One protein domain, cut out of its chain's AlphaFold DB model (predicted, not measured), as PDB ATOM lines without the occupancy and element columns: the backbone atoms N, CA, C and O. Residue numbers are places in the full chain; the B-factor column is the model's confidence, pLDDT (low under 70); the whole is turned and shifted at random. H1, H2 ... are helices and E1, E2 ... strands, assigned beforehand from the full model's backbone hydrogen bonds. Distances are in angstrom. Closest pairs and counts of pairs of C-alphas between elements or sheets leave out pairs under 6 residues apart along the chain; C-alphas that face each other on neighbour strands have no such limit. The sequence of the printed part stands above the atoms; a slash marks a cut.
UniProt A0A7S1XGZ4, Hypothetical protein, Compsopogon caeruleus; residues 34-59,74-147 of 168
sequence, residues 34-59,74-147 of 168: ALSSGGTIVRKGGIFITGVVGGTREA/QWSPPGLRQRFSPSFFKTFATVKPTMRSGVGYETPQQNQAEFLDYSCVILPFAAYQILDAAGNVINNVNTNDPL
ATOM      1  N   ALA A  34     177.423  51.664 114.887       47.44
ATOM      2  CA  ALA A  34     178.403  52.380 115.688       47.44
ATOM      3  C   ALA A  34     179.795  51.811 115.401       47.44
ATOM      4  O   ALA A  34     179.977  50.598 115.274       47.44
ATOM      5  N   LEU A  35     180.783  52.691 115.279       47.22
ATOM      6  CA  LEU A  35     182.162  52.275 115.073       47.22
ATOM      7  C   LEU A  35     182.724  51.653 116.345       47.22
ATOM      8  O   LEU A  35     182.548  52.190 117.438       47.22
ATOM      9  N   SER A  36     183.440  50.540 116.192       35.22
ATOM     10  CA  SER A  36     184.346  50.086 117.245       35.22
ATOM     11  C   SER A  36     185.502  51.089 117.340       35.22
ATOM     12  O   SER A  36     186.120  51.433 116.336       35.22
ATOM     13  N   SER A  37     185.678  51.629 118.546       31.48
ATOM     14  CA  SER A  37     186.773  52.466 119.060       31.48
ATOM     15  C   SER A  37     187.973  52.746 118.132       31.48
ATOM     16  O   SER A  37     188.707  51.843 117.741       31.48
ATOM     17  N   GLY A  38     188.267  54.036 117.916       32.03
ATOM     18  CA  GLY A  38     189.614  54.489 117.534       32.03
ATOM     19  C   GLY A  38     189.934  54.526 116.039       32.03
ATOM     20  O   GLY A  38     191.091  54.366 115.661       32.03
ATOM     21  N   GLY A  39     188.945  54.750 115.174       31.53
ATOM     22  CA  GLY A  39     189.212  55.073 113.773       31.53
ATOM     23  C   GLY A  39     189.835  56.463 113.642       31.53
ATOM     24  O   GLY A  39     189.114  57.441 113.487       31.53
ATOM     25  N   THR A  40     191.160  56.561 113.712       30.17
ATOM     26  CA  THR A  40     191.874  57.803 113.407       30.17
ATOM     27  C   THR A  40     191.722  58.102 111.917       30.17
ATOM     28  O   THR A  40     192.078  57.265 111.084       30.17
ATOM     29  N   ILE A  41     191.244  59.300 111.565       32.56
ATOM     30  CA  ILE A  41     191.329  59.819 110.194       32.56
ATOM     31  C   ILE A  41     192.787  60.241 109.953       32.56
ATOM     32  O   ILE A  41     193.133  61.411 109.836       32.56
ATOM     33  N   VAL A  42     193.697  59.267 109.909       25.94
ATOM     34  CA  VAL A  42     195.069  59.528 109.467       25.94
ATOM     35  C   VAL A  42     195.017  59.646 107.952       25.94
ATOM     36  O   VAL A  42     194.287  58.897 107.297       25.94
ATOM     37  N   ARG A  43     195.833  60.516 107.351       28.95
ATOM     38  CA  ARG A  43     196.202  60.377 105.934       28.95
ATOM     39  C   ARG A  43     196.543  58.894 105.670       28.95
ATOM     40  O   ARG A  43     197.619  58.447 106.043       28.95
ATOM     41  N   LYS A  44     195.623  58.154 105.029       29.45
ATOM     42  CA  LYS A  44     195.646  56.693 104.767       29.45
ATOM     43  C   LYS A  44     195.244  55.726 105.910       29.45
ATOM     44  O   LYS A  44     195.659  54.572 105.875       29.45
ATOM     45  N   GLY A  45     194.396  56.120 106.859       29.67
ATOM     46  CA  GLY A  45     193.750  55.218 107.827       29.67
ATOM     47  C   GLY A  45     192.231  55.354 107.751       29.67
ATOM     48  O   GLY A  45     191.680  56.347 108.203       29.67
ATOM     49  N   GLY A  46     191.555  54.409 107.096       39.69
ATOM     50  CA  GLY A  46     190.098  54.430 106.942       39.69
ATOM     51  C   GLY A  46     189.368  53.874 108.159       39.69
ATOM     52  O   GLY A  46     189.866  52.992 108.851       39.69
ATOM     53  N   ILE A  47     188.144  54.345 108.370       46.78
ATOM     54  CA  ILE A  47     187.218  53.788 109.358       46.78
ATOM     55  C   ILE A  47     186.548  52.538 108.779       46.78
ATOM     56  O   ILE A  47     185.873  52.664 107.763       46.78
ATOM     57  N   PHE A  48     186.660  51.367 109.415       46.47
ATOM     58  CA  PHE A  48     186.106  50.120 108.867       46.47
ATOM     59  C   PHE A  48     184.693  49.780 109.369       46.47
ATOM     60  O   PHE A  48     184.453  49.653 110.565       46.47
ATOM     61  N   ILE A  49     183.786  49.529 108.429       53.88
ATOM     62  CA  ILE A  49     182.441  48.983 108.620       53.88
ATOM     63  C   ILE A  49     182.497  47.489 108.290       53.88
ATOM     64  O   ILE A  49     183.017  47.100 107.239       53.88
ATOM     65  N   THR A  50     181.970  46.645 109.180       53.09
ATOM     66  CA  THR A  50     181.784  45.215 108.906       53.09
ATOM     67  C   THR A  50     180.664  45.061 107.879       53.09
ATOM     68  O   THR A  50     179.505  45.324 108.193       53.09
ATOM     69  N   GLY A  51     181.018  44.676 106.651       59.00
ATOM     70  CA  GLY A  51     180.112  44.619 105.504       59.00
ATOM     71  C   GLY A  51     180.556  45.514 104.343       59.00
ATOM     72  O   GLY A  51     181.390  46.418 104.481       59.00
ATOM     73  N   VAL A  52     179.982  45.261 103.168       64.94
ATOM     74  CA  VAL A  52     180.228  46.056 101.957       64.94
ATOM     75  C   VAL A  52     179.136  47.112 101.830       64.94
ATOM     76  O   VAL A  52     177.967  46.779 101.653       64.94
ATOM     77  N   VAL A  53     179.502  48.390 101.909       71.88
ATOM     78  CA  VAL A  53     178.606  49.522 101.673       71.88
ATOM     79  C   VAL A  53     178.619  49.816 100.178       71.88
ATOM     80  O   VAL A  53     179.641  50.210  99.618       71.88
ATOM     81  N   GLY A  54     177.477  49.591  99.529       64.75
ATOM     82  CA  GLY A  54     177.287  49.795  98.092       64.75
ATOM     83  C   GLY A  54     177.087  51.261  97.705       64.75
ATOM     84  O   GLY A  54     177.188  51.604  96.530       64.75
ATOM     85  N   GLY A  55     176.827  52.136  98.681       76.94
ATOM     86  CA  GLY A  55     176.749  53.577  98.475       76.94
ATOM     87  C   GLY A  55     176.332  54.333  99.731       76.94
ATOM     88  O   GLY A  55     175.698  53.778 100.632       76.94
ATOM     89  N   THR A  56     176.661  55.620  99.766       84.94
ATOM     90  CA  THR A  56     176.289  56.546 100.841       84.94
ATOM     91  C   THR A  56     175.441  57.686 100.313       84.94
ATOM     92  O   THR A  56     175.446  57.998  99.122       84.94
ATOM     93  N   ARG A  57     174.724  58.328 101.227       90.25
ATOM     94  CA  ARG A  57     174.083  59.621 101.001       90.25
ATOM     95  C   ARG A  57     174.989  60.733 101.510       90.25
ATOM     96  O   ARG A  57     176.046  60.473 102.080       90.25
ATOM     97  N   GLU A  58     174.549  61.966 101.305       94.31
ATOM     98  CA  GLU A  58     175.226  63.137 101.844       94.31
ATOM     99  C   GLU A  58     175.381  63.029 103.369       94.31
ATOM    100  O   GLU A  58     174.425  62.730 104.095       94.31
ATOM    101  N   ALA A  59     176.602  63.279 103.839       92.06
ATOM    102  CA  ALA A  59     176.899  63.332 105.260       92.06
ATOM    103  C   ALA A  59     176.204  64.512 105.936       92.06
ATOM    104  O   ALA A  59     175.983  65.565 105.339       92.06
ATOM    105  N   GLN A  74     175.152  72.209 103.293       96.00
ATOM    106  CA  GLN A  74     174.353  73.290 103.875       96.00
ATOM    107  C   GLN A  74     174.962  73.828 105.173       96.00
ATOM    108  O   GLN A  74     174.621  74.931 105.601       96.00
ATOM    109  N   TRP A  75     175.862  73.069 105.797       94.19
ATOM    110  CA  TRP A  75     176.556  73.492 106.999       94.19
ATOM    111  C   TRP A  75     177.511  74.648 106.682       94.19
ATOM    112  O   TRP A  75     178.436  74.527 105.879       94.19
ATOM    113  N   SER A  76     177.247  75.800 107.296       92.69
ATOM    114  CA  SER A  76     177.934  77.059 107.006       92.69
ATOM    115  C   SER A  76     178.249  77.812 108.303       92.69
ATOM    116  O   SER A  76     177.679  78.884 108.538       92.69
ATOM    117  N   PRO A  77     179.124  77.265 109.165       90.31
ATOM    118  CA  PRO A  77     179.536  77.948 110.382       90.31
ATOM    119  C   PRO A  77     180.209  79.295 110.047       90.31
ATOM    120  O   PRO A  77     180.835  79.427 108.986       90.31
ATOM    121  N   PRO A  78     180.098  80.311 110.924       91.56
ATOM    122  CA  PRO A  78     180.749  81.600 110.711       91.56
ATOM    123  C   PRO A  78     182.253  81.441 110.454       91.56
ATOM    124  O   PRO A  78     182.958  80.793 111.221       91.56
ATOM    125  N   GLY A  79     182.748  82.044 109.372       91.62
ATOM    126  CA  GLY A  79     184.164  81.983 108.992       91.62
ATOM    127  C   GLY A  79     184.542  80.847 108.035       91.62
ATOM    128  O   GLY A  79     185.672  80.848 107.536       91.62
ATOM    129  N   LEU A  80     183.629  79.923 107.706       91.25
ATOM    130  CA  LEU A  80     183.870  78.936 106.653       91.25
ATOM    131  C   LEU A  80     184.004  79.642 105.297       91.25
ATOM    132  O   LEU A  80     183.076  80.307 104.837       91.25
ATOM    133  N   ARG A  81     185.160  79.496 104.639       91.38
ATOM    134  CA  ARG A  81     185.441  80.187 103.367       91.38
ATOM    135  C   ARG A  81     184.971  79.419 102.140       91.38
ATOM    136  O   ARG A  81     184.702  80.027 101.110       91.38
ATOM    137  N   GLN A  82     184.889  78.096 102.242       90.31
ATOM    138  CA  GLN A  82     184.532  77.213 101.138       90.31
ATOM    139  C   GLN A  82     183.520  76.177 101.614       90.31
ATOM    140  O   GLN A  82     183.780  75.430 102.558       90.31
ATOM    141  N   ARG A  83     182.383  76.092 100.920       92.94
ATOM    142  CA  ARG A  83     181.375  75.063 101.197       92.94
ATOM    143  C   ARG A  83     181.913  73.675 100.883       92.94
ATOM    144  O   ARG A  83     182.656  73.496  99.913       92.94
ATOM    145  N   PHE A  84     181.512  72.709 101.697       94.31
ATOM    146  CA  PHE A  84     181.800  71.301 101.472       94.31
ATOM    147  C   PHE A  84     180.991  70.760 100.292       94.31
ATOM    148  O   PHE A  84     179.851  71.166 100.058       94.31
ATOM    149  N   SER A  85     181.581  69.817  99.561       94.38
ATOM    150  CA  SER A  85     180.852  69.025  98.571       94.38
ATOM    151  C   SER A  85     179.824  68.117  99.268       94.38
ATOM    152  O   SER A  85     180.132  67.574 100.332       94.38
ATOM    153  N   PRO A  86     178.647  67.849  98.670       95.06
ATOM    154  CA  PRO A  86     177.735  66.811  99.163       95.06
ATOM    155  C   PRO A  86     178.388  65.420  99.265       95.06
ATOM    156  O   PRO A  86     177.969  64.593 100.071       95.06
ATOM    157  N   SER A  87     179.426  65.159  98.461       91.19
ATOM    158  CA  SER A  87     180.209  63.915  98.464       91.19
ATOM    159  C   SER A  87     181.479  63.980  99.313       91.19
ATOM    160  O   SER A  87     182.308  63.071  99.221       91.19
ATOM    161  N   PHE A  88     181.648  65.036 100.121       90.19
ATOM    162  CA  PHE A  88     182.884  65.274 100.863       90.19
ATOM    163  C   PHE A  88     183.280  64.069 101.715       90.19
ATOM    164  O   PHE A  88     184.436  63.672 101.670       90.19
ATOM    165  N   PHE A  89     182.335  63.451 102.428       88.25
ATOM    166  CA  PHE A  89     182.523  62.140 103.052       88.25
ATOM    167  C   PHE A  89     181.888  61.056 102.185       88.25
ATOM    168  O   PHE A  89     180.757  61.202 101.720       88.25
ATOM    169  N   LYS A  90     182.594  59.941 102.007       83.31
ATOM    170  CA  LYS A  90     182.113  58.800 101.224       83.31
ATOM    171  C   LYS A  90     182.696  57.497 101.728       83.31
ATOM    172  O   LYS A  90     183.805  57.468 102.262       83.31
ATOM    173  N   THR A  91     181.982  56.403 101.510       77.00
ATOM    174  CA  THR A  91     182.570  55.082 101.716       77.00
ATOM    175  C   THR A  91     183.424  54.663 100.532       77.00
ATOM    176  O   THR A  91     183.152  55.012  99.384       77.00
ATOM    177  N   PHE A  92     184.441  53.861 100.805       72.50
ATOM    178  CA  PHE A  92     185.186  53.120  99.802       72.50
ATOM    179  C   PHE A  92     185.178  51.638 100.167       72.50
ATOM    180  O   PHE A  92     185.212  51.275 101.343       72.50
ATOM    181  N   ALA A  93     185.134  50.761  99.168       63.09
ATOM    182  CA  ALA A  93     185.293  49.337  99.416       63.09
ATOM    183  C   ALA A  93     186.705  49.087  99.966       63.09
ATOM    184  O   ALA A  93     187.696  49.488  99.350       63.09
ATOM    185  N   THR A  94     186.815  48.449 101.133       56.88
ATOM    186  CA  THR A  94     188.119  48.001 101.629       56.88
ATOM    187  C   THR A  94     188.495  46.724 100.898       56.88
ATOM    188  O   THR A  94     187.693  45.808 100.713       56.88
ATOM    189  N   VAL A  95     189.744  46.711 100.462       49.00
ATOM    190  CA  VAL A  95     190.408  45.665  99.695       49.00
ATOM    191  C   VAL A  95     190.185  44.280 100.325       49.00
ATOM    192  O   VAL A  95     190.296  44.111 101.541       49.00
ATOM    193  N   LYS A  96     189.880  43.279  99.484       46.56
ATOM    194  CA  LYS A  96     189.868  41.848  99.851       46.56
ATOM    195  C   LYS A  96     191.140  41.490 100.648       46.56
ATOM    196  O   LYS A  96     192.196  42.037 100.336       46.56
ATOM    197  N   PRO A  97     191.085  40.569 101.631       53.56
ATOM    198  CA  PRO A  97     190.052  39.547 101.842       53.56
ATOM    199  C   PRO A  97     188.979  39.893 102.886       53.56
ATOM    200  O   PRO A  97     188.070  39.100 103.093       53.56
ATOM    201  N   THR A  98     189.056  41.044 103.557       54.72
ATOM    202  CA  THR A  98     188.269  41.272 104.783       54.72
ATOM    203  C   THR A  98     186.831  41.749 104.558       54.72
ATOM    204  O   THR A  98     186.091  41.828 105.534       54.72
ATOM    205  N   MET A  99     186.416  42.039 103.313       61.75
ATOM    206  CA  MET A  99     185.042  42.463 102.955       61.75
ATOM    207  C   MET A  99     184.519  43.609 103.846       61.75
ATOM    208  O   MET A  99     183.366  43.622 104.277       61.75
ATOM    209  N   ARG A 100     185.397  44.568 104.164       64.12
ATOM    210  CA  ARG A 100     185.068  45.756 104.965       64.12
ATOM    211  C   ARG A 100     184.843  46.958 104.065       64.12
ATOM    212  O   ARG A 100     185.315  46.989 102.931       64.12
ATOM    213  N   SER A 101     184.185  47.984 104.580       68.75
ATOM    214  CA  SER A 101     184.103  49.289 103.911       68.75
ATOM    215  C   SER A 101     184.792  50.345 104.743       68.75
ATOM    216  O   SER A 101     184.635  50.361 105.952       68.75
ATOM    217  N   GLY A 102     185.572  51.201 104.098       71.75
ATOM    218  CA  GLY A 102     186.217  52.348 104.710       71.75
ATOM    219  C   GLY A 102     185.316  53.577 104.628       71.75
ATOM    220  O   GLY A 102     184.631  53.731 103.620       71.75
ATOM    221  N   VAL A 103     185.345  54.486 105.601       76.75
ATOM    222  CA  VAL A 103     184.924  55.883 105.382       76.75
ATOM    223  C   VAL A 103     186.154  56.713 105.045       76.75
ATOM    224  O   VAL A 103     187.170  56.642 105.736       76.75
ATOM    225  N   GLY A 104     186.067  57.474 103.960       78.69
ATOM    226  CA  GLY A 104     187.067  58.440 103.532       78.69
ATOM    227  C   GLY A 104     186.441  59.805 103.283       78.69
ATOM    228  O   GLY A 104     185.223  59.982 103.366       78.69
ATOM    229  N   TYR A 105     187.293  60.770 102.957       85.38
ATOM    230  CA  TYR A 105     186.891  62.145 102.702       85.38
ATOM    231  C   TYR A 105     187.679  62.754 101.535       85.38
ATOM    232  O   TYR A 105     188.750  62.267 101.164       85.38
ATOM    233  N   GLU A 106     187.123  63.788 100.912       85.88
ATOM    234  CA  GLU A 106     187.795  64.600  99.897       85.88
ATOM    235  C   GLU A 106     188.888  65.472 100.529       85.88
ATOM    236  O   GLU A 106     188.839  65.792 101.711       85.88
ATOM    237  N   THR A 107     189.892  65.890  99.755       83.50
ATOM    238  CA  THR A 107     190.925  66.795 100.281       83.50
ATOM    239  C   THR A 107     190.294  68.124 100.723       83.50
ATOM    240  O   THR A 107     189.729  68.813  99.866       83.50
ATOM    241  N   PRO A 108     190.409  68.510 102.013       84.75
ATOM    242  CA  PRO A 108     189.856  69.761 102.511       84.75
ATOM    243  C   PRO A 108     190.400  70.947 101.721       84.75
ATOM    244  O   PRO A 108     191.591  71.007 101.415       84.75
ATOM    245  N   GLN A 109     189.522  71.886 101.390       86.50
ATOM    246  CA  GLN A 109     189.859  73.122 100.694       86.50
ATOM    247  C   GLN A 109     189.862  74.290 101.679       86.50
ATOM    248  O   GLN A 109     188.971  74.395 102.523       86.50
ATOM    249  N   GLN A 110     190.814  75.215 101.532       90.06
ATOM    250  CA  GLN A 110     190.915  76.398 102.396       90.06
ATOM    251  C   GLN A 110     190.951  75.994 103.885       90.06
ATOM    252  O   GLN A 110     191.725  75.121 104.267       90.06
ATOM    253  N   ASN A 111     190.094  76.594 104.711       88.19
ATOM    254  CA  ASN A 111     190.005  76.345 106.145       88.19
ATOM    255  C   ASN A 111     189.038  75.210 106.527       88.19
ATOM    256  O   ASN A 111     188.736  75.043 107.699       88.19
ATOM    257  N   GLN A 112     188.556  74.399 105.580       89.00
ATOM    258  CA  GLN A 112     187.605  73.313 105.865       89.00
ATOM    259  C   GLN A 112     188.078  72.328 106.942       89.00
ATOM    260  O   GLN A 112     187.266  71.894 107.753       89.00
ATOM    261  N   ALA A 113     189.368  71.980 106.959       86.00
ATOM    262  CA  ALA A 113     189.916  71.048 107.946       86.00
ATOM    263  C   ALA A 113     189.778  71.579 109.384       86.00
ATOM    264  O   ALA A 113     189.444  70.810 110.274       86.00
ATOM    265  N   GLU A 114     189.963  72.889 109.585       85.31
ATOM    266  CA  GLU A 114     189.838  73.546 110.895       85.31
ATOM    267  C   GLU A 114     188.406  73.465 111.432       85.31
ATOM    268  O   GLU A 114     188.198  73.279 112.624       85.31
ATOM    269  N   PHE A 115     187.408  73.572 110.549       87.50
ATOM    270  CA  PHE A 115     186.004  73.451 110.946       87.50
ATOM    271  C   PHE A 115     185.606  72.009 111.230       87.50
ATOM    272  O   PHE A 115     184.768  71.766 112.089       87.50
ATOM    273  N   LEU A 116     186.185  71.050 110.513       84.50
ATOM    274  CA  LEU A 116     185.879  69.647 110.741       84.50
ATOM    275  C   LEU A 116     186.549  69.088 111.989       84.50
ATOM    276  O   LEU A 116     186.217  67.971 112.365       84.50
ATOM    277  N   ASP A 117     187.465  69.787 112.641       83.06
ATOM    278  CA  ASP A 117     188.121  69.229 113.814       83.06
ATOM    279  C   ASP A 117     187.116  68.965 114.954       83.06
ATOM    280  O   ASP A 117     186.211  69.764 115.211       83.06
ATOM    281  N   TYR A 118     187.206  67.783 115.568       79.62
ATOM    282  CA  TYR A 118     186.287  67.265 116.597       79.62
ATOM    283  C   TYR A 118     184.783  67.297 116.258       79.62
ATOM    284  O   TYR A 118     183.935  67.147 117.148       79.62
ATOM    285  N   SER A 119     184.419  67.451 114.983       83.69
ATOM    286  CA  SER A 119     183.025  67.509 114.542       83.69
ATOM    287  C   SER A 119     182.345  66.140 114.569       83.69
ATOM    288  O   SER A 119     182.918  65.114 114.211       83.69
ATOM    289  N   CYS A 120     181.069  66.120 114.953       86.56
ATOM    290  CA  CYS A 120     180.260  64.906 114.889       86.56
ATOM    291  C   CYS A 120     179.594  64.767 113.526       86.56
ATOM    292  O   CYS A 120     178.791  65.615 113.132       86.56
ATOM    293  N   VAL A 121     179.885  63.665 112.842       86.19
ATOM    294  CA  VAL A 121     179.414  63.368 111.492       86.19
ATOM    295  C   VAL A 121     178.529  62.126 111.508       86.19
ATOM    296  O   VAL A 121     178.844  61.128 112.154       86.19
ATOM    297  N   ILE A 122     177.431  62.176 110.758       88.88
ATOM    298  CA  ILE A 122     176.629  61.014 110.373       88.88
ATOM    299  C   ILE A 122     176.736  60.841 108.863       88.88
ATOM    300  O   ILE A 122     176.465  61.775 108.112       88.88
ATOM    301  N   LEU A 123     177.070  59.637 108.410       88.62
ATOM    302  CA  LEU A 123     177.090  59.265 107.000       88.62
ATOM    303  C   LEU A 123     176.029  58.181 106.754       88.62
ATOM    304  O   LEU A 123     176.251  57.019 107.107       88.62
ATOM    305  N   PRO A 124     174.861  58.538 106.188       89.69
ATOM    306  CA  PRO A 124     173.804  57.574 105.913       89.69
ATOM    307  C   PRO A 124     174.173  56.639 104.768       89.69
ATOM    308  O   PRO A 124     174.758  57.058 103.764       89.69
ATOM    309  N   PHE A 125     173.774  55.379 104.880       86.25
ATOM    310  CA  PHE A 125     173.925  54.408 103.810       86.25
ATOM    311  C   PHE A 125     172.763  54.522 102.823       86.25
ATOM    312  O   PHE A 125     171.616  54.784 103.178       86.25
ATOM    313  N   ALA A 126     173.073  54.354 101.543       85.88
ATOM    314  CA  ALA A 126     172.074  54.132 100.506       85.88
ATOM    315  C   ALA A 126     171.871  52.627 100.282       85.88
ATOM    316  O   ALA A 126     170.745  52.183 100.064       85.88
ATOM    317  N   ALA A 127     172.957  51.852 100.379       80.31
ATOM    318  CA  ALA A 127     172.925  50.404 100.261       80.31
ATOM    319  C   ALA A 127     174.075  49.736 101.025       80.31
ATOM    320  O   ALA A 127     175.181  50.280 101.084       80.31
ATOM    321  N   TYR A 128     173.843  48.535 101.556       79.69
ATOM    322  CA  TYR A 128     174.866  47.705 102.197       79.69
ATOM    323  C   TYR A 128     174.583  46.207 102.030       79.69
ATOM    324  O   TYR A 128     173.464  45.792 101.738       79.69
ATOM    325  N   GLN A 129     175.611  45.385 102.210       72.50
ATOM    326  CA  GLN A 129     175.524  43.929 102.167       72.50
ATOM    327  C   GLN A 129     175.503  43.353 103.578       72.50
ATOM    328  O   GLN A 129     176.324  43.727 104.417       72.50
ATOM    329  N   ILE A 130     174.597  42.407 103.814       69.12
ATOM    330  CA  ILE A 130     174.617  41.562 105.006       69.12
ATOM    331  C   ILE A 130     175.437  40.323 104.665       69.12
ATOM    332  O   ILE A 130     175.192  39.673 103.643       69.12
ATOM    333  N   LEU A 131     176.409  40.018 105.519       67.25
ATOM    334  CA  LEU A 131     177.292  38.868 105.375       67.25
ATOM    335  C   LEU A 131     176.920  37.778 106.388       67.25
ATOM    336  O   LEU A 131     176.494  38.093 107.501       67.25
ATOM    337  N   ASP A 132     177.094  36.509 106.019       62.94
ATOM    338  CA  ASP A 132     177.097  35.405 106.985       62.94
ATOM    339  C   ASP A 132     178.406  35.366 107.800       62.94
ATOM    340  O   ASP A 132     179.340  36.142 107.579       62.94
ATOM    341  N   ALA A 133     178.496  34.429 108.749       67.12
ATOM    342  CA  ALA A 133     179.692  34.239 109.574       67.12
ATOM    343  C   ALA A 133     180.944  33.822 108.773       67.12
ATOM    344  O   ALA A 133     182.060  33.974 109.269       67.12
ATOM    345  N   ALA A 134     180.774  33.307 107.552       66.69
ATOM    346  CA  ALA A 134     181.857  32.943 106.642       66.69
ATOM    347  C   ALA A 134     182.256  34.100 105.701       66.69
ATOM    348  O   ALA A 134     183.197  33.958 104.921       66.69
ATOM    349  N   GLY A 135     181.581  35.253 105.787       63.97
ATOM    350  CA  GLY A 135     181.838  36.426 104.956       63.97
ATOM    351  C   GLY A 135     181.166  36.385 103.580       63.97
ATOM    352  O   GLY A 135     181.477  37.231 102.740       63.97
ATOM    353  N   ASN A 136     180.253  35.442 103.328       67.44
ATOM    354  CA  ASN A 136     179.479  35.402 102.089       67.44
ATOM    355  C   ASN A 136     178.312  36.383 102.154       67.44
ATOM    356  O   ASN A 136     177.679  36.549 103.195       67.44
ATOM    357  N   VAL A 137     177.985  36.997 101.019       69.62
ATOM    358  CA  VAL A 137     176.821  37.882 100.911       69.62
ATOM    359  C   VAL A 137     175.545  37.052 100.997       69.62
ATOM    360  O   VAL A 137     175.276  36.244 100.111       69.62
ATOM    361  N   ILE A 138     174.746  37.291 102.035       69.12
ATOM    362  CA  ILE A 138     173.422  36.674 102.196       69.12
ATOM    363  C   ILE A 138     172.291  37.603 101.775       69.12
ATOM    364  O   ILE A 138     171.216  37.133 101.413       69.12
ATOM    365  N   ASN A 139     172.517  38.918 101.803       65.44
ATOM    366  CA  ASN A 139     171.531  39.886 101.342       65.44
ATOM    367  C   ASN A 139     172.178  41.194 100.872       65.44
ATOM    368  O   ASN A 139     173.205  41.616 101.405       65.44
ATOM    369  N   ASN A 140     171.524  41.861  99.921       75.56
ATOM    370  CA  ASN A 140     171.809  43.239  99.536       75.56
ATOM    371  C   ASN A 140     170.637  44.111  99.997       75.56
ATOM    372  O   ASN A 140     169.503  43.913  99.567       75.56
ATOM    373  N   VAL A 141     170.911  45.077 100.862       74.38
ATOM    374  CA  VAL A 141     169.910  45.986 101.418       74.38
ATOM    375  C   VAL A 141     170.048  47.339 100.740       74.38
ATOM    376  O   VAL A 141     171.104  47.958 100.815       74.38
ATOM    377  N   ASN A 142     168.971  47.817 100.118       80.81
ATOM    378  CA  ASN A 142     168.802  49.222  99.752       80.81
ATOM    379  C   ASN A 142     167.938  49.885 100.825       80.81
ATOM    380  O   ASN A 142     166.893  49.342 101.182       80.81
ATOM    381  N   THR A 143     168.350  51.042 101.336       79.06
ATOM    382  CA  THR A 143     167.706  51.651 102.503       79.06
ATOM    383  C   THR A 143     167.506  53.159 102.358       79.06
ATOM    384  O   THR A 143     168.275  53.881 101.710       79.06
ATOM    385  N   ASN A 144     166.422  53.633 102.968       82.75
ATOM    386  CA  ASN A 144     166.164  55.041 103.268       82.75
ATOM    387  C   ASN A 144     166.012  55.253 104.788       82.75
ATOM    388  O   ASN A 144     165.635  56.346 105.205       82.75
ATOM    389  N   ASP A 145     166.240  54.211 105.600       79.50
ATOM    390  CA  ASP A 145     166.100  54.277 107.051       79.50
ATOM    391  C   ASP A 145     167.176  55.225 107.606       79.50
ATOM    392  O   ASP A 145     168.367  54.989 107.385       79.50
ATOM    393  N   PRO A 146     166.799  56.309 108.308       75.81
ATOM    394  CA  PRO A 146     167.765  57.251 108.861       75.81
ATOM    395  C   PRO A 146     168.708  56.616 109.892       75.81
ATOM    396  O   PRO A 146     169.753  57.200 110.160       75.81
ATOM    397  N   LEU A 147     168.356  55.452 110.450       76.94
ATOM    398  CA  LEU A 147     169.192  54.710 111.390       76.94
ATOM    399  C   LEU A 147     170.246  53.841 110.691       76.94
ATOM    400  O   LEU A 147     171.209  53.424 111.336       76.94
TER     401      LEU A 147
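Overview. This is residues 34 to 59 and 74 to 147 of the 168 residues of the protein "Hypothetical protein" of Compsopogon caeruleus (UniProt A0A7S1XGZ4). Two small three-stranded sheets, E2 E5 E6 and E1 E4 E3, lie partly face to face as a sandwich. The turn of the hairpin E5 and E6 lies towards one end of the long axis, H1 and the unnamed residues 74 to 88 towards the other. The printed part has 100 residues, with the order E1 E2 E3 E4 H1 E5 E6; both sheets are antiparallel, and the class is mostly strand, with under half of the residues in named elements. It is only just compact, close to loose, with a radius of gyration of the C-alphas of 15.0 A and spans of 49 by 28 by 20 A.

Along the chain. One sheet holds E2, residues 53 to 56, E5, residues 120 to 131, 27.9 A long, and E6, residues 137 to 142, 13.9 A, ending at C-alpha 142 (168.802, 49.222, 99.752). The other holds E1, residues 47 to 50, beginning at C-alpha 47 (187.218, 53.788, 109.358), E4, residues 100 to 105, 16.6 A, and E3, residues 89 to 93, 13.6 A. H1 is residues 112 to 116.

Arrangement. The twisted sheet runs E2 E5 E6, and E5 bends by 79 degrees at residue 126. N 54 and O 127 are 2.9 A apart between E2 and E5, N 141 and O 128 2.8 A in the hairpin E5 and E6. In E1 E4 E3, N 49 and O 101 are 2.7 A apart, and N 92 and O 102 2.8 A in the hairpin E3 and E4. The closest C-alphas of E2 and E3 are those of Thr 56 and Lys 90, 6.3 A. H1, its O i to N i+4 pair within hydrogen-bond range, is on neither sheet.

Size, cuts and confidence. The C-alphas farthest apart, Gly 79 and Ala 134, are 49.2 A apart. Residues 60 to 73 are not printed; C-alphas 59 and 74 are 10.4 A apart across the cut. Of the links printed whole, none is long. Mean pLDDT of the printed part is 72.2; 39 residues are under 70, among them 34 to 52.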